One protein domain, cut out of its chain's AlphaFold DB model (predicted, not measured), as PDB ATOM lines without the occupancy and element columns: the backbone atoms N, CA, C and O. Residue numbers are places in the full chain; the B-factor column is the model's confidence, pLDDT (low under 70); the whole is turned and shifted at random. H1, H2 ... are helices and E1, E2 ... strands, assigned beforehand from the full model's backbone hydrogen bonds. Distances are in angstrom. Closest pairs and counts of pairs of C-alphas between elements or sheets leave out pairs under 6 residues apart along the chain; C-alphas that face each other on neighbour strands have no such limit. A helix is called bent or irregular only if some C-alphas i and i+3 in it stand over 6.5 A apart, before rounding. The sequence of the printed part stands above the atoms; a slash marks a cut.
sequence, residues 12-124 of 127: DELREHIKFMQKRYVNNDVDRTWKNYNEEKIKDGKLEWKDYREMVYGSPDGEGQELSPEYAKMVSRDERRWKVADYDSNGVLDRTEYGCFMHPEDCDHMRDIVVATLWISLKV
ATOM      1  N   ASP A  12     -59.223 -26.969 -16.285       83.56
ATOM      2  CA  ASP A  12     -58.068 -26.171 -16.682       83.56
ATOM      3  C   ASP A  12     -58.506 -24.861 -17.349       83.56
ATOM      4  O   ASP A  12     -58.033 -23.781 -16.989       83.56
ATOM      5  N   GLU A  13     -59.510 -24.928 -18.221       83.31
ATOM      6  CA  GLU A  13     -60.084 -23.768 -18.901       83.31
ATOM      7  C   GLU A  13     -60.828 -22.836 -17.938       83.31
ATOM      8  O   GLU A  13     -60.781 -21.611 -18.084       83.31
ATOM      9  N   LEU A  14     -61.484 -23.395 -16.914       84.12
ATOM     10  CA  LEU A  14     -62.080 -22.618 -15.824       84.12
ATOM     11  C   LEU A  14     -61.004 -21.874 -15.038       84.12
ATOM     12  O   LEU A  14     -61.138 -20.674 -14.791       84.12
ATOM     13  N   ARG A  15     -59.916 -22.558 -14.669       83.56
ATOM     14  CA  ARG A  15     -58.788 -21.952 -13.949       83.56
ATOM     15  C   ARG A  15     -58.133 -20.845 -14.773       83.56
ATOM     16  O   ARG A  15     -57.819 -19.786 -14.226       83.56
ATOM     17  N   GLU A  16     -57.940 -21.056 -16.070       84.56
ATOM     18  CA  GLU A  16     -57.401 -20.041 -16.978       84.56
ATOM     19  C   GLU A  16     -58.341 -18.850 -17.134       84.56
ATOM     20  O   GLU A  16     -57.894 -17.703 -17.058       84.56
ATOM     21  N   HIS A  17     -59.644 -19.094 -17.271       84.81
ATOM     22  CA  HIS A  17     -60.623 -18.023 -17.372       84.81
ATOM     23  C   HIS A  17     -60.693 -17.184 -16.093       84.81
ATOM     24  O   HIS A  17     -60.709 -15.956 -16.170       84.81
ATOM     25  N   ILE A  18     -60.661 -17.818 -14.917       84.12
ATOM     26  CA  ILE A  18     -60.621 -17.117 -13.627       84.12
ATOM     27  C   ILE A  18     -59.381 -16.218 -13.549       84.12
ATOM     28  O   ILE A  18     -59.502 -15.026 -13.258       84.12
ATOM     29  N   LYS A  19     -58.198 -16.745 -13.890       83.38
ATOM     30  CA  LYS A  19     -56.950 -15.961 -13.919       83.38
ATOM     31  C   LYS A  19     -57.011 -14.812 -14.927       83.38
ATOM     32  O   LYS A  19     -56.540 -13.713 -14.640       83.38
ATOM     33  N   PHE A  20     -57.579 -15.048 -16.106       82.56
ATOM     34  CA  PHE A  20     -57.757 -14.021 -17.130       82.56
ATOM     35  C   PHE A  20     -58.676 -12.897 -16.641       82.56
ATOM     36  O   PHE A  20     -58.349 -11.721 -16.798       82.56
ATOM     37  N   MET A  21     -59.796 -13.247 -16.008       85.44
ATOM     38  CA  MET A  21     -60.745 -12.279 -15.466       85.44
ATOM     39  C   MET A  21     -60.138 -11.461 -14.324       85.44
ATOM     40  O   MET A  21     -60.310 -10.242 -14.311       85.44
ATOM     41  N   GLN A  22     -59.368 -12.091 -13.429       80.75
ATOM     42  CA  GLN A  22     -58.628 -11.400 -12.369       80.75
ATOM     43  C   GLN A  22     -57.651 -10.373 -12.956       80.75
ATOM     44  O   GLN A  22     -57.748  -9.183 -12.658       80.75
ATOM     45  N   LYS A  23     -56.792 -10.793 -13.895       83.44
ATOM     46  CA  LYS A  23     -55.860  -9.882 -14.583       83.44
ATOM     47  C   LYS A  23     -56.578  -8.757 -15.319       83.44
ATOM     48  O   LYS A  23     -56.087  -7.630 -15.368       83.44
ATOM     49  N   ARG A  24     -57.728  -9.042 -15.932       85.69
ATOM     50  CA  ARG A  24     -58.531  -8.034 -16.632       85.69
ATOM     51  C   ARG A  24     -59.110  -7.007 -15.662       85.69
ATOM     52  O   ARG A  24     -59.134  -5.827 -16.000       85.69
ATOM     53  N   TYR A  25     -59.586  -7.433 -14.495       81.56
ATOM     54  CA  TYR A  25     -60.106  -6.533 -13.468       81.56
ATOM     55  C   TYR A  25     -59.023  -5.562 -12.988       81.56
ATOM     56  O   TYR A  25     -59.214  -4.353 -13.071       81.56
ATOM     57  N   VAL A  26     -57.863  -6.100 -12.617       81.44
ATOM     58  CA  VAL A  26     -56.686  -5.347 -12.158       81.44
ATOM     59  C   VAL A  26     -56.241  -4.329 -13.202       81.44
ATOM     60  O   VAL A  26     -56.133  -3.141 -12.917       81.44
ATOM     61  N   ASN A  27     -56.080  -4.759 -14.457       84.25
ATOM     62  CA  ASN A  27     -55.697  -3.848 -15.536       84.25
ATOM     63  C   ASN A  27     -56.722  -2.730 -15.766       84.25
ATOM     64  O   ASN A  27     -56.322  -1.598 -16.023       84.25
ATOM     65  N   ASN A  28     -58.022  -3.024 -15.669       85.81
ATOM     66  CA  ASN A  28     -59.059  -2.003 -15.813       85.81
ATOM     67  C   ASN A  28     -59.052  -1.000 -14.653       85.81
ATOM     68  O   ASN A  28     -59.308   0.181 -14.888       85.81
ATOM     69  N   ASP A  29     -58.785  -1.442 -13.422       83.12
ATOM     70  CA  ASP A  29     -58.721  -0.537 -12.274       83.12
ATOM     71  C   ASP A  29     -57.494   0.380 -12.348       83.12
ATOM     72  O   ASP A  29     -57.604   1.603 -12.197       83.12
ATOM     73  N   VAL A  30     -56.345  -0.194 -12.718       85.44
ATOM     74  CA  VAL A  30     -55.125   0.560 -13.026       85.44
ATOM     75  C   VAL A  30     -55.385   1.557 -14.149       85.44
ATOM     76  O   VAL A  30     -55.117   2.736 -13.974       85.44
ATOM     77  N   ASP A  31     -55.985   1.149 -15.270       86.62
ATOM     78  CA  ASP A  31     -56.281   2.070 -16.377       86.62
ATOM     79  C   ASP A  31     -57.222   3.200 -15.984       86.62
ATOM     80  O   ASP A  31     -57.057   4.335 -16.434       86.62
ATOM     81  N   ARG A  32     -58.233   2.903 -15.168       86.50
ATOM     82  CA  ARG A  32     -59.193   3.905 -14.712       86.50
ATOM     83  C   ARG A  32     -58.514   4.940 -13.823       86.50
ATOM     84  O   ARG A  32     -58.717   6.131 -14.028       86.50
ATOM     85  N   THR A  33     -57.730   4.494 -12.847       82.62
ATOM     86  CA  THR A  33     -57.013   5.395 -11.935       82.62
ATOM     87  C   THR A  33     -55.928   6.177 -12.669       82.62
ATOM     88  O   THR A  33     -55.871   7.395 -12.536       82.62
ATOM     89  N   TRP A  34     -55.171   5.515 -13.542       83.88
ATOM     90  CA  TRP A  34     -54.124   6.124 -14.359       83.88
ATOM     91  C   TRP A  34     -54.650   7.223 -15.286       83.88
ATOM     92  O   TRP A  34     -54.047   8.282 -15.390       83.88
ATOM     93  N   LYS A  35     -55.811   7.015 -15.924       84.31
ATOM     94  CA  LYS A  35     -56.458   8.031 -16.776       84.31
ATOM     95  C   LYS A  35     -57.042   9.207 -15.999       84.31
ATOM     96  O   LYS A  35     -57.230  10.270 -16.578       84.31
ATOM     97  N   ASN A  36     -57.381   9.005 -14.728       82.06
ATOM     98  CA  ASN A  36     -57.898  10.076 -13.879       82.06
ATOM     99  C   ASN A  36     -56.789  11.014 -13.392       82.06
ATOM    100  O   ASN A  36     -57.089  12.102 -12.905       82.06
ATOM    101  N   TYR A  37     -55.524  10.608 -13.494       81.25
ATOM    102  CA  TYR A  37     -54.402  11.476 -13.180       81.25
ATOM    103  C   TYR A  37     -54.140  12.426 -14.348       81.25
ATOM    104  O   TYR A  37     -54.017  12.008 -15.498       81.25
ATOM    105  N   ASN A  38     -54.080  13.725 -14.044       70.81
ATOM    106  CA  ASN A  38     -53.799  14.754 -15.038       70.81
ATOM    107  C   ASN A  38     -52.415  14.529 -15.670       70.81
ATOM    108  O   ASN A  38     -51.477  14.113 -14.986       70.81
ATOM    109  N   GLU A  39     -52.265  14.900 -16.944       72.12
ATOM    110  CA  GLU A  39     -50.993  14.818 -17.688       72.12
ATOM    111  C   GLU A  39     -49.844  15.576 -16.996       72.12
ATOM    112  O   GLU A  39     -48.683  15.231 -17.162       72.12
ATOM    113  N   GLU A  40     -50.146  16.570 -16.155       73.62
ATOM    114  CA  GLU A  40     -49.135  17.289 -15.366       73.62
ATOM    115  C   GLU A  40     -48.470  16.423 -14.281       73.62
ATOM    116  O   GLU A  40     -47.331  16.685 -13.890       73.62
ATOM    117  N   LYS A  41     -49.184  15.410 -13.775       76.69
ATOM    118  CA  LYS A  41     -48.734  14.521 -12.693       76.69
ATOM    119  C   LYS A  41     -48.085  13.244 -13.222       76.69
ATOM    120  O   LYS A  41     -47.246  12.666 -12.538       76.69
ATOM    121  N   ILE A  42     -48.449  12.822 -14.433       83.31
ATOM    122  CA  ILE A  42     -47.804  11.708 -15.134       83.31
ATOM    123  C   ILE A  42     -46.830  12.282 -16.161       83.31
ATOM    124  O   ILE A  42     -47.220  12.653 -17.266       83.31
ATOM    125  N   LYS A  43     -45.541  12.303 -15.824       81.94
ATOM    126  CA  LYS A  43     -44.487  12.752 -16.742       81.94
ATOM    127  C   LYS A  43     -43.916  11.544 -17.466       81.94
ATOM    128  O   LYS A  43     -43.485  10.593 -16.823       81.94
ATOM    129  N   ASP A  44     -43.944  11.555 -18.796       82.88
ATOM    130  CA  ASP A  44     -43.407  10.475 -19.639       82.88
ATOM    131  C   ASP A  44     -43.966   9.072 -19.314       82.88
ATOM    132  O   ASP A  44     -43.285   8.058 -19.466       82.88
ATOM    133  N   GLY A  45     -45.219   8.995 -18.849       84.38
ATOM    134  CA  GLY A  45     -45.829   7.725 -18.437       84.38
ATOM    135  C   GLY A  45     -45.317   7.192 -17.096       84.38
ATOM    136  O   GLY A  45     -45.470   6.002 -16.821       84.38
ATOM    137  N   LYS A  46     -44.725   8.057 -16.271       89.31
ATOM    138  CA  LYS A  46     -44.210   7.746 -14.940       89.31
ATOM    139  C   LYS A  46     -44.832   8.666 -13.894       89.31
ATOM    140  O   LYS A  46     -45.128   9.829 -14.168       89.31
ATOM    141  N   LEU A  47     -45.025   8.133 -12.695       90.19
ATOM    142  CA  LEU A  47     -45.594   8.839 -11.556       90.19
ATOM    143  C   LEU A  47     -44.531   9.002 -10.466       90.19
ATOM    144  O   LEU A  47     -43.905   8.026 -10.064       90.19
ATOM    145  N   GLU A  48     -44.335  10.224  -9.970       91.31
ATOM    146  CA  GLU A  48     -43.431  10.500  -8.847       91.31
ATOM    147  C   GLU A  48     -44.148  10.324  -7.497       91.31
ATOM    148  O   GLU A  48     -45.324  10.665  -7.347       91.31
ATOM    149  N   TRP A  49     -43.420   9.882  -6.462       88.94
ATOM    150  CA  TRP A  49     -43.977   9.752  -5.104       88.94
ATOM    151  C   TRP A  49     -44.559  11.069  -4.578       88.94
ATOM    152  O   TRP A  49     -45.589  11.077  -3.906       88.94
ATOM    153  N   LYS A  50     -43.908  12.198  -4.887       87.44
ATOM    154  CA  LYS A  50     -44.369  13.528  -4.474       87.44
ATOM    155  C   LYS A  50     -45.754  13.836  -5.046       87.44
ATOM    156  O   LYS A  50     -46.620  14.305  -4.312       87.44
ATOM    157  N   ASP A  51     -45.951  13.533  -6.324       87.62
ATOM    158  CA  ASP A  51     -47.205  13.749  -7.035       87.62
ATOM    159  C   ASP A  51     -48.301  12.813  -6.518       87.62
ATOM    160  O   ASP A  51     -49.401  13.271  -6.209       87.62
ATOM    161  N   TYR A  52     -47.989  11.528  -6.314       86.00
ATOM    162  CA  TYR A  52     -48.909  10.580  -5.679       86.00
ATOM    163  C   TYR A  52     -49.336  11.044  -4.281       86.00
ATOM    164  O   TYR A  52     -50.526  11.069  -3.960       86.00
ATOM    165  N   ARG A  53     -48.370  11.460  -3.453       85.56
ATOM    166  CA  ARG A  53     -48.630  11.933  -2.094       85.56
ATOM    167  C   ARG A  53     -49.565  13.136  -2.096       85.56
ATOM    168  O   ARG A  53     -50.502  13.159  -1.309       85.56
ATOM    169  N   GLU A  54     -49.329  14.110  -2.965       83.44
ATOM    170  CA  GLU A  54     -50.171  15.302  -3.061       83.44
ATOM    171  C   GLU A  54     -51.599  14.961  -3.514       83.44
ATOM    172  O   GLU A  54     -52.559  15.505  -2.974       83.44
ATOM    173  N   MET A  55     -51.759  14.020  -4.450       79.62
ATOM    174  CA  MET A  55     -53.076  13.591  -4.935       79.62
ATOM    175  C   MET A  55     -53.881  12.811  -3.889       79.62
ATOM    176  O   MET A  55     -55.091  12.996  -3.782       79.62
ATOM    177  N   VAL A  56     -53.227  11.925  -3.133       80.38
ATOM    178  CA  VAL A  56     -53.902  11.026  -2.182       80.38
ATOM    179  C   VAL A  56     -54.061  11.659  -0.805       80.38
ATOM    180  O   VAL A  56     -55.097  11.498  -0.162       80.38
ATOM    181  N   TYR A  57     -53.042  12.380  -0.347       78.25
ATOM    182  CA  TYR A  57     -52.979  12.932   1.003       78.25
ATOM    183  C   TYR A  57     -53.158  14.453   1.055       78.25
ATOM    184  O   TYR A  57     -53.262  14.999   2.153       78.25
ATOM    185  N   GLY A  58     -53.201  15.137  -0.093       76.75
ATOM    186  CA  GLY A  58     -53.229  16.597  -0.172       76.75
ATOM    187  C   GLY A  58     -51.843  17.237  -0.044       76.75
ATOM    188  O   GLY A  58     -50.854  16.584   0.302       76.75
ATOM    189  N   SER A  59     -51.768  18.541  -0.332       67.12
ATOM    190  CA  SER A  59     -50.534  19.310  -0.145       67.12
ATOM    191  C   SER A  59     -50.228  19.483   1.353       67.12
ATOM    192  O   SER A  59     -51.089  19.973   2.086       67.12
ATOM    193  N   PRO A  60     -49.009  19.141   1.816       58.75
ATOM    194  CA  PRO A  60     -48.564  19.424   3.182       58.75
ATOM    195  C   PRO A  60     -48.491  20.925   3.496       58.75
ATOM    196  O   PRO A  60     -48.437  21.295   4.665       58.75
ATOM    197  N   ASP A  61     -48.471  21.773   2.463       56.00
ATOM    198  CA  ASP A  61     -48.259  23.219   2.568       56.00
ATOM    199  C   ASP A  61     -49.561  23.990   2.857       56.00
ATOM    200  O   ASP A  61     -49.576  25.221   2.867       56.00
ATOM    201  N   GLY A  62     -50.673  23.285   3.088       56.16
ATOM    202  CA  GLY A  62     -51.905  23.892   3.577       56.16
ATOM    203  C   GLY A  62     -51.693  24.458   4.981       56.16
ATOM    204  O   GLY A  62     -51.568  23.699   5.944       56.16
ATOM    205  N   GLU A  63     -51.652  25.788   5.099       44.25
ATOM    206  CA  GLU A  63     -51.495  26.487   6.377       44.25
ATOM    207  C   GLU A  63     -52.465  25.931   7.438       44.25
ATOM    208  O   GLU A  63     -53.684  26.023   7.299       44.25
ATOM    209  N   GLY A  64     -51.917  25.340   8.508       52.16
ATOM    210  CA  GLY A  64     -52.681  24.927   9.692       52.16
ATOM    211  C   GLY A  64     -52.914  23.425   9.895       52.16
ATOM    212  O   GLY A  64     -53.534  23.065  10.894       52.16
ATOM    213  N   GLN A  65     -52.413  22.536   9.030       54.66
ATOM    214  CA  GLN A  65     -52.409  21.096   9.334       54.66
ATOM    215  C   GLN A  65     -51.126  20.699  10.072       54.66
ATOM    216  O   GLN A  65     -50.105  20.392   9.458       54.66
ATOM    217  N   GLU A  66     -51.173  20.651  11.408       56.09
ATOM    218  CA  GLU A  66     -50.221  19.814  12.142       56.09
ATOM    219  C   GLU A  66     -50.411  18.371  11.660       56.09
ATOM    220  O   GLU A  66     -51.445  17.746  11.909       56.09
ATOM    221  N   LEU A  67     -49.432  17.853  10.912       64.38
ATOM    222  CA  LEU A  67     -49.449  16.472  10.447       64.38
ATOM    223  C   LEU A  67     -49.484  15.566  11.676       64.38
ATOM    224  O   LEU A  67     -48.495  15.474  12.409       64.38
ATOM    225  N   SER A  68     -50.619  14.910  11.918       74.25
ATOM    226  CA  SER A  68     -50.743  14.044  13.084       74.25
ATOM    227  C   SER A  68     -49.668  12.945  13.042       74.25
ATOM    228  O   SER A  68     -49.262  12.492  11.960       74.25
ATOM    229  N   PRO A  69     -49.183  12.465  14.196       75.38
ATOM    230  CA  PRO A  69     -48.263  11.333  14.241       75.38
ATOM    231  C   PRO A  69     -48.807  10.101  13.500       75.38
ATOM    232  O   PRO A  69     -48.032   9.322  12.941       75.38
ATOM    233  N   GLU A  70     -50.131   9.917  13.464       74.56
ATOM    234  CA  GLU A  70     -50.799   8.892  12.660       74.56
ATOM    235  C   GLU A  70     -50.641   9.142  11.155       74.56
ATOM    236  O   GLU A  70     -50.303   8.212  10.423       74.56
ATOM    237  N   TYR A  71     -50.811  10.384  10.690       77.62
ATOM    238  CA  TYR A  71     -50.601  10.758   9.291       77.62
ATOM    239  C   TYR A  71     -49.173  10.433   8.833       77.62
ATOM    240  O   TYR A  71     -48.978   9.764   7.818       77.62
ATOM    241  N   ALA A  72     -48.160  10.812   9.617       80.88
ATOM    242  CA  ALA A  72     -46.761  10.529   9.288       80.88
ATOM    243  C   ALA A  72     -46.461   9.016   9.219       80.88
ATOM    244  O   ALA A  72     -45.688   8.554   8.371       80.88
ATOM    245  N   LYS A  73     -47.103   8.213  10.078       82.94
ATOM    246  CA  LYS A  73     -46.998   6.745  10.038       82.94
ATOM    247  C   LYS A  73     -47.644   6.158   8.783       82.94
ATOM    248  O   LYS A  73     -47.073   5.241   8.199       82.94
ATOM    249  N   MET A  74     -48.792   6.681   8.352       79.75
ATOM    250  CA  MET A  74     -49.456   6.230   7.123       79.75
ATOM    251  C   MET A  74     -48.613   6.544   5.883       79.75
ATOM    252  O   MET A  74     -48.324   5.637   5.106       79.75
ATOM    253  N   VAL A  75     -48.126   7.782   5.758       84.62
ATOM    254  CA  VAL A  75     -47.289   8.204   4.622       84.62
ATOM    255  C   VAL A  75     -45.987   7.402   4.561       84.62
ATOM    256  O   VAL A  75     -45.629   6.899   3.502       84.62
ATOM    257  N   SER A  76     -45.295   7.220   5.690       85.50
ATOM    258  CA  SER A  76     -44.033   6.458   5.710       85.50
ATOM    259  C   SER A  76     -44.220   4.968   5.414       85.50
ATOM    260  O   SER A  76     -43.327   4.332   4.855       85.50
ATOM    261  N   ARG A  77     -45.373   4.387   5.766       84.75
ATOM    262  CA  ARG A  77     -45.723   3.010   5.399       84.75
ATOM    263  C   ARG A  77     -45.930   2.881   3.892       84.75
ATOM    264  O   ARG A  77     -45.399   1.949   3.291       84.75
ATOM    265  N   ASP A  78     -46.676   3.798   3.294       86.69
ATOM    266  CA  ASP A  78     -46.948   3.759   1.860       86.69
ATOM    267  C   ASP A  78     -45.691   4.098   1.039       86.69
ATOM    268  O   ASP A  78     -45.453   3.461   0.019       86.69
ATOM    269  N   GLU A  79     -44.800   4.962   1.540       88.62
ATOM    270  CA  GLU A  79     -43.488   5.215   0.924       88.62
ATOM    271  C   GLU A  79     -42.613   3.949   0.895       88.62
ATOM    272  O   GLU A  79     -41.883   3.696  -0.062       88.62
ATOM    273  N   ARG A  80     -42.678   3.109   1.937       88.56
ATOM    274  CA  ARG A  80     -41.974   1.815   1.929       88.56
ATOM    275  C   ARG A  80     -42.542   0.883   0.870       88.56
ATOM    276  O   ARG A  80     -41.765   0.222   0.195       88.56
ATOM    277  N   ARG A  81     -43.868   0.835   0.714       88.56
ATOM    278  CA  ARG A  81     -44.514   0.045  -0.347       88.56
ATOM    279  C   ARG A  81     -44.128   0.551  -1.732       88.56
ATOM    280  O   ARG A  81     -43.827  -0.263  -2.592       88.56
ATOM    281  N   TRP A  82     -44.067   1.869  -1.906       89.44
ATOM    282  CA  TRP A  82     -43.629   2.502  -3.145       89.44
ATOM    283  C   TRP A  82     -42.229   2.039  -3.555       89.44
ATOM    284  O   TRP A  82     -42.038   1.578  -4.670       89.44
ATOM    285  N   LYS A  83     -41.268   2.065  -2.623       90.12
ATOM    286  CA  LYS A  83     -39.885   1.622  -2.873       90.12
ATOM    287  C   LYS A  83     -39.749   0.136  -3.206       90.12
ATOM    288  O   LYS A  83     -38.739  -0.253  -3.768       90.12
ATOM    289  N   VAL A  84     -40.705  -0.696  -2.792       89.56
ATOM    290  CA  VAL A  84     -40.706  -2.128  -3.133       89.56
ATOM    291  C   VAL A  84     -41.351  -2.359  -4.500       89.56
ATOM    292  O   VAL A  84     -40.923  -3.260  -5.214       89.56
ATOM    293  N   ALA A  85     -42.353  -1.552  -4.862       89.25
ATOM    294  CA  ALA A  85     -42.988  -1.599  -6.180       89.25
ATOM    295  C   ALA A  85     -42.071  -1.064  -7.296       89.25
ATOM    296  O   ALA A  85     -42.156  -1.537  -8.425       89.25
ATOM    297  N   ASP A  86     -41.203  -0.106  -6.962       90.50
ATOM    298  CA  ASP A  86     -40.131   0.431  -7.805       90.50
ATOM    299  C   ASP A  86     -38.994  -0.599  -7.953       90.50
ATOM    300  O   ASP A  86     -38.006  -0.589  -7.207       90.50
ATOM    301  N   TYR A  87     -39.159  -1.554  -8.873       87.12
ATOM    302  CA  TYR A  87     -38.205  -2.657  -9.023       87.12
ATOM    303  C   TYR A  87     -36.915  -2.212  -9.715       87.12
ATOM    304  O   TYR A  87     -35.872  -2.846  -9.519       87.12
ATOM    305  N   ASP A  88     -36.971  -1.155 -10.530       90.25
ATOM    306  CA  ASP A  88     -35.799  -0.588 -11.197       90.25
ATOM    307  C   ASP A  88     -35.078   0.474 -10.338       90.25
ATOM    308  O   ASP A  88     -33.944   0.857 -10.645       90.25
ATOM    309  N   SER A  89     -35.683   0.862  -9.209       89.81
ATOM    310  CA  SER A  89     -35.160   1.824  -8.234       89.81
ATOM    311  C   SER A  89     -34.870   3.202  -8.835       89.81
ATOM    312  O   SER A  89     -33.953   3.902  -8.387       89.81
ATOM    313  N   ASN A  90     -35.625   3.605  -9.858       89.69
ATOM    314  CA  ASN A  90     -35.476   4.905 -10.512       89.69
ATOM    315  C   ASN A  90     -36.175   6.049  -9.728       89.69
ATOM    316  O   ASN A  90     -36.023   7.221 -10.086       89.69
ATOM    317  N   GLY A  91     -36.916   5.727  -8.658       87.31
ATOM    318  CA  GLY A  91     -37.650   6.660  -7.800       87.31
ATOM    319  C   GLY A  91     -39.055   7.034  -8.291       87.31
ATOM    320  O   GLY A  91     -39.725   7.847  -7.644       87.31
ATOM    321  N   VAL A  92     -39.514   6.468  -9.406       91.88
ATOM    322  CA  VAL A  92     -40.774   6.779 -10.091       91.88
ATOM    323  C   VAL A  92     -41.442   5.507 -10.605       91.88
ATOM    324  O   VAL A  92     -40.796   4.653 -11.185       91.88
ATOM    325  N   LEU A  93     -42.759   5.382 -10.451       91.62
ATOM    326  CA  LEU A  93     -43.449   4.176 -10.915       91.62
ATOM    327  C   LEU A  93     -43.943   4.351 -12.344       91.62
ATOM    328  O   LEU A  93     -44.644   5.322 -12.653       91.62
ATOM    329  N   ASP A  94     -43.632   3.392 -13.207       91.38
ATOM    330  CA  ASP A  94     -44.335   3.224 -14.474       91.38
ATOM    331  C   ASP A  94     -45.739   2.611 -14.267       91.38
ATOM    332  O   ASP A  94     -46.136   2.237 -13.161       91.38
ATOM    333  N   ARG A  95     -46.538   2.506 -15.339       88.62
ATOM    334  CA  ARG A  95     -47.907   1.956 -15.258       88.62
ATOM    335  C   ARG A  95     -47.944   0.520 -14.707       88.62
ATOM    336  O   ARG A  95     -48.916   0.141 -14.054       88.62
ATOM    337  N   THR A  96     -46.937  -0.296 -15.008       87.81
ATOM    338  CA  THR A  96     -46.852  -1.693 -14.561       87.81
ATOM    339  C   THR A  96     -46.514  -1.754 -13.078       87.81
ATOM    340  O   THR A  96     -47.187  -2.456 -12.324       87.81
ATOM    341  N   GLU A  97     -45.528  -0.972 -12.648       90.38
ATOM    342  CA  GLU A  97     -45.107  -0.859 -11.251       90.38
ATOM    343  C   GLU A  97     -46.209  -0.271 -10.373       90.38
ATOM    344  O   GLU A  97     -46.506  -0.785  -9.296       90.38
ATOM    345  N   TYR A  98     -46.903   0.751 -10.871       88.69
ATOM    346  CA  TYR A  98     -48.083   1.305 -10.219       88.69
ATOM    347  C   TYR A  98     -49.210   0.267 -10.102       88.69
ATOM    348  O   TYR A  98     -49.896   0.197  -9.080       88.69
ATOM    349  N   GLY A  99     -49.366  -0.601 -11.106       87.25
ATOM    350  CA  GLY A  99     -50.264  -1.749 -11.023       87.25
ATOM    351  C   GLY A  99     -49.894  -2.708  -9.893       87.25
ATOM    352  O   GLY A  99     -50.767  -3.085  -9.117       87.25
ATOM    353  N   CYS A 100     -48.606  -3.024  -9.738       88.19
ATOM    354  CA  CYS A 100     -48.106  -3.817  -8.613       88.19
ATOM    355  C   CYS A 100     -48.260  -3.113  -7.263       88.19
ATOM    356  O   CYS A 100     -48.443  -3.772  -6.247       88.19
ATOM    357  N   PHE A 101     -48.201  -1.785  -7.225       87.62
ATOM    358  CA  PHE A 101     -48.440  -1.021  -6.005       87.62
ATOM    359  C   PHE A 101     -49.912  -1.092  -5.553       87.62
ATOM    360  O   PHE A 101     -50.176  -1.232  -4.357       87.62
ATOM    361  N   MET A 102     -50.861  -1.037  -6.496       85.25
ATOM    362  CA  MET A 102     -52.305  -1.106  -6.222       85.25
ATOM    363  C   MET A 102     -52.813  -2.532  -5.985       85.25
ATOM    364  O   MET A 102     -53.639  -2.742  -5.098       85.25
ATOM    365  N   HIS A 103     -52.288  -3.495  -6.743       85.00
ATOM    366  CA  HIS A 103     -52.624  -4.920  -6.677       85.00
ATOM    367  C   HIS A 103     -51.379  -5.757  -6.378       85.00
ATOM    368  O   HIS A 103     -50.921  -6.552  -7.207       85.00
ATOM    369  N   PRO A 104     -50.779  -5.574  -5.193       84.50
ATOM    370  CA  PRO A 104     -49.536  -6.243  -4.850       84.50
ATOM    371  C   PRO A 104     -49.693  -7.765  -4.705       84.50
ATOM    372  O   PRO A 104     -48.704  -8.491  -4.781       84.50
ATOM    373  N   GLU A 105     -50.920  -8.272  -4.553       81.31
ATOM    374  CA  GLU A 105     -51.264  -9.695  -4.624       81.31
ATOM    375  C   GLU A 105     -50.947 -10.350  -5.976       81.31
ATOM    376  O   GLU A 105     -50.679 -11.553  -6.018       81.31
ATOM    377  N   ASP A 106     -50.931  -9.575  -7.062       78.62
ATOM    378  CA  ASP A 106     -50.663 -10.071  -8.414       78.62
ATOM    379  C   ASP A 106     -49.181  -9.970  -8.808       78.62
ATOM    380  O   ASP A 106     -48.800 -10.421  -9.893       78.62
ATOM    381  N   CYS A 107     -48.331  -9.425  -7.930       82.44
ATOM    382  CA  CYS A 107     -46.906  -9.239  -8.180       82.44
ATOM    383  C   CYS A 107     -46.044 -10.017  -7.181       82.44
ATOM    384  O   CYS A 107     -46.022  -9.751  -5.981       82.44
ATOM    385  N   ASP A 108     -45.268 -10.974  -7.693       83.06
ATOM    386  CA  ASP A 108     -44.505 -11.918  -6.866       83.06
ATOM    387  C   ASP A 108     -43.502 -11.239  -5.920       83.06
ATOM    388  O   ASP A 108     -43.383 -11.644  -4.764       83.06
ATOM    389  N   HIS A 109     -42.836 -10.174  -6.374       83.06
ATOM    390  CA  HIS A 109     -41.859  -9.409  -5.588       83.06
ATOM    391  C   HIS A 109     -42.499  -8.537  -4.491       83.06
ATOM    392  O   HIS A 109     -41.812  -8.101  -3.571       83.06
ATOM    393  N   MET A 110     -43.816  -8.318  -4.549       83.31
ATOM    394  CA  MET A 110     -44.570  -7.549  -3.556       83.31
ATOM    395  C   MET A 110     -45.172  -8.433  -2.452       83.31
ATOM    396  O   MET A 110     -45.649  -7.917  -1.439       83.31
ATOM    397  N   ARG A 111     -45.136  -9.766  -2.584       79.38
ATOM    398  CA  ARG A 111     -45.773 -10.690  -1.623       79.38
ATOM    399  C   ARG A 111     -45.310 -10.459  -0.183       79.38
ATOM    400  O   ARG A 111     -46.135 -10.434   0.730       79.38
ATOM    401  N   ASP A 112     -44.021 -10.206   0.018       74.56
ATOM    402  CA  ASP A 112     -43.454  -9.989   1.352       74.56
ATOM    403  C   ASP A 112     -43.961  -8.689   1.999       74.56
ATOM    404  O   ASP A 112     -44.274  -8.666   3.195       74.56
ATOM    405  N   ILE A 113     -44.129  -7.612   1.217       75.25
ATOM    406  CA  ILE A 113     -44.655  -6.339   1.735       75.25
ATOM    407  C   ILE A 113     -46.170  -6.408   1.986       75.25
ATOM    408  O   ILE A 113     -46.669  -5.789   2.935       75.25
ATOM    409  N   VAL A 114     -46.906  -7.204   1.203       66.38
ATOM    410  CA  VAL A 114     -48.337  -7.481   1.418       66.38
ATOM    411  C   VAL A 114     -48.551  -8.195   2.736       66.38
ATOM    412  O   VAL A 114     -49.363  -7.740   3.542       66.38
ATOM    413  N   VAL A 115     -47.782  -9.253   2.997       62.62
ATOM    414  CA  VAL A 115     -47.835  -9.976   4.270       62.62
ATOM    415  C   VAL A 115     -47.483  -9.029   5.414       62.62
ATOM    416  O   VAL A 115     -48.271  -8.882   6.346       62.62
ATOM    417  N   ALA A 116     -46.374  -8.293   5.323       65.12
ATOM    418  CA  ALA A 116     -45.976  -7.359   6.376       65.12
ATOM    419  C   ALA A 116     -47.047  -6.291   6.675       65.12
ATOM    420  O   ALA A 116     -47.211  -5.887   7.828       65.12
ATOM    421  N   THR A 117     -47.800  -5.846   5.662       57.75
ATOM    422  CA  THR A 117     -48.790  -4.781   5.854       57.75
ATOM    423  C   THR A 117     -50.199  -5.278   6.205       57.75
ATOM    424  O   THR A 117     -50.881  -4.630   7.001       57.75
ATOM    425  N   LEU A 118     -50.652  -6.422   5.679       54.47
ATOM    426  CA  LEU A 118     -51.956  -7.014   6.026       54.47
ATOM    427  C   LEU A 118     -52.025  -7.411   7.506       54.47
ATOM    428  O   LEU A 118     -53.060  -7.224   8.145       54.47
ATOM    429  N   TRP A 119     -50.901  -7.843   8.088       48.06
ATOM    430  CA  TRP A 119     -50.783  -8.105   9.527       48.06
ATOM    431  C   TRP A 119     -51.034  -6.865  10.402       48.06
ATOM    432  O   TRP A 119     -51.407  -6.994  11.567       48.06
ATOM    433  N   ILE A 120     -50.850  -5.661   9.857       49.22
ATOM    434  CA  ILE A 120     -51.135  -4.400  10.554       49.22
ATOM    435  C   ILE A 120     -52.595  -3.986  10.334       49.22
ATOM    436  O   ILE A 120     -53.225  -3.483  11.259       49.22
ATOM    437  N   SER A 121     -53.159  -4.239   9.148       39.91
ATOM    438  CA  SER A 121     -54.545  -3.875   8.827       39.91
ATOM    439  C   SER A 121     -55.581  -4.712   9.592       39.91
ATOM    440  O   SER A 121     -56.615  -4.174   9.977       39.91
ATOM    441  N   LEU A 122     -55.288  -5.986   9.882       35.22
ATOM    442  CA  LEU A 122     -56.131  -6.831  10.745       35.22
ATOM    443  C   LEU A 122     -56.222  -6.299  12.186       35.22
ATOM    444  O   LEU A 122     -57.286  -6.357  12.783       35.22
ATOM    445  N   LYS A 123     -55.164  -5.664  12.713       39.31
ATOM    446  CA  LYS A 123     -55.190  -5.038  14.051       39.31
ATOM    447  C   LYS A 123     -56.024  -3.756  14.137       39.31
ATOM    448  O   LYS A 123     -56.281  -3.292  15.240       39.31
ATOM    449  N   VAL A 124     -56.408  -3.161  13.006       39.28
ATOM    450  CA  VAL A 124     -57.246  -1.946  12.970       39.28
ATOM    451  C   VAL A 124     -58.743  -2.294  12.969       39.28
ATOM    452  O   VAL A 124     -59.552  -1.450  13.334       39.28
TER     453      VAL A 124
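AT A GLANCE: This is residues 12 to 124 of the 127 residues of the protein "Calumenin-A" of Ascaris suum (UniProt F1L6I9). Look for a small helical body built round the short helix H4, with the end of H3 packed on it and the two short strands E1 and E2 making a tiny ribbon next to it. The long helix H1 crosses H4 and sticks out with residues 12 to 21 as a straight arm; H2 and H5 pack on H3, and residues 60 to 70 and 118 to 124 also stick out. The 113 printed residues, mostly helix by class, hold five named helices and two named strands in the order H1 E1 H2 H3 E2 H4 H5, the strands being antiparallel. The whole is only just compact, close to loose, with a radius of gyration of the C-alphas of 16.0 A, and is elongated, spanning 57 by 37 by 23 A.

HOW THE PARTS SIT: Start at H1, residues 12 to 36, and look at residues 26 to 34, which alone touch H4, residues 95 to 102; the closest C-alphas are those of Val 30 and Gly 99, 5.7 A apart, and the lines are about perpendicular at 79 degrees. Next find E1, residues 46 to 48, antiparallel to E2, residues 92 to 94, with N 47 and O 93 at 2.8 A and N 93 and O 47 at 2.9 A. H2, residues 49 to 57, and H3, residues 69 to 85, form a helical hairpin that only just touches, with 3 pairs of C-alphas within 8 A, the closest being Trp 49 and Trp 82 at 7.5 A. H3 is the hub; its residues 81 to 85 touch H4, the C-alphas of Ala 85 and Phe 101 being closest at 5.5 A, at a steep tilt of 44 degrees, opposite ways. The same residues touch residues 109 to 113 of H5, residues 108 to 124, closest at Val 84 and Met 110, whose C-alphas are 6.7 A apart, at a shallow tilt of 19 degrees, opposite ways. H1 and H5 are apart. In H1, H2, H3 and H4 every O i to N i+4 pair is within hydrogen-bond range; in H5 8 of 13 are.

IN THESE COORDINATES: Find C-alpha 12 at (-58.068, -26.171, -16.682); from there H1 runs 36.4 A to C-alpha 36 at (-57.898, 10.076, -13.879). H3 covers 24.7 A. H5 covers 25.6 A to C-alpha 124 at (-57.246, -1.946, 12.970); it is irregular, with C-alphas 109 and 112 7.1 A apart, and has a kink of 34 degrees near residue 115.

THE WHOLE: The C-alphas of Asp 12 and Glu 63, 57.9 A apart, are the two farthest apart. The printed part has no cut, and the link from H2 to H3, 11 residues, is long. In the B-factor column, pLDDT is under 70 at residues 59 to 67 and 114 to 124.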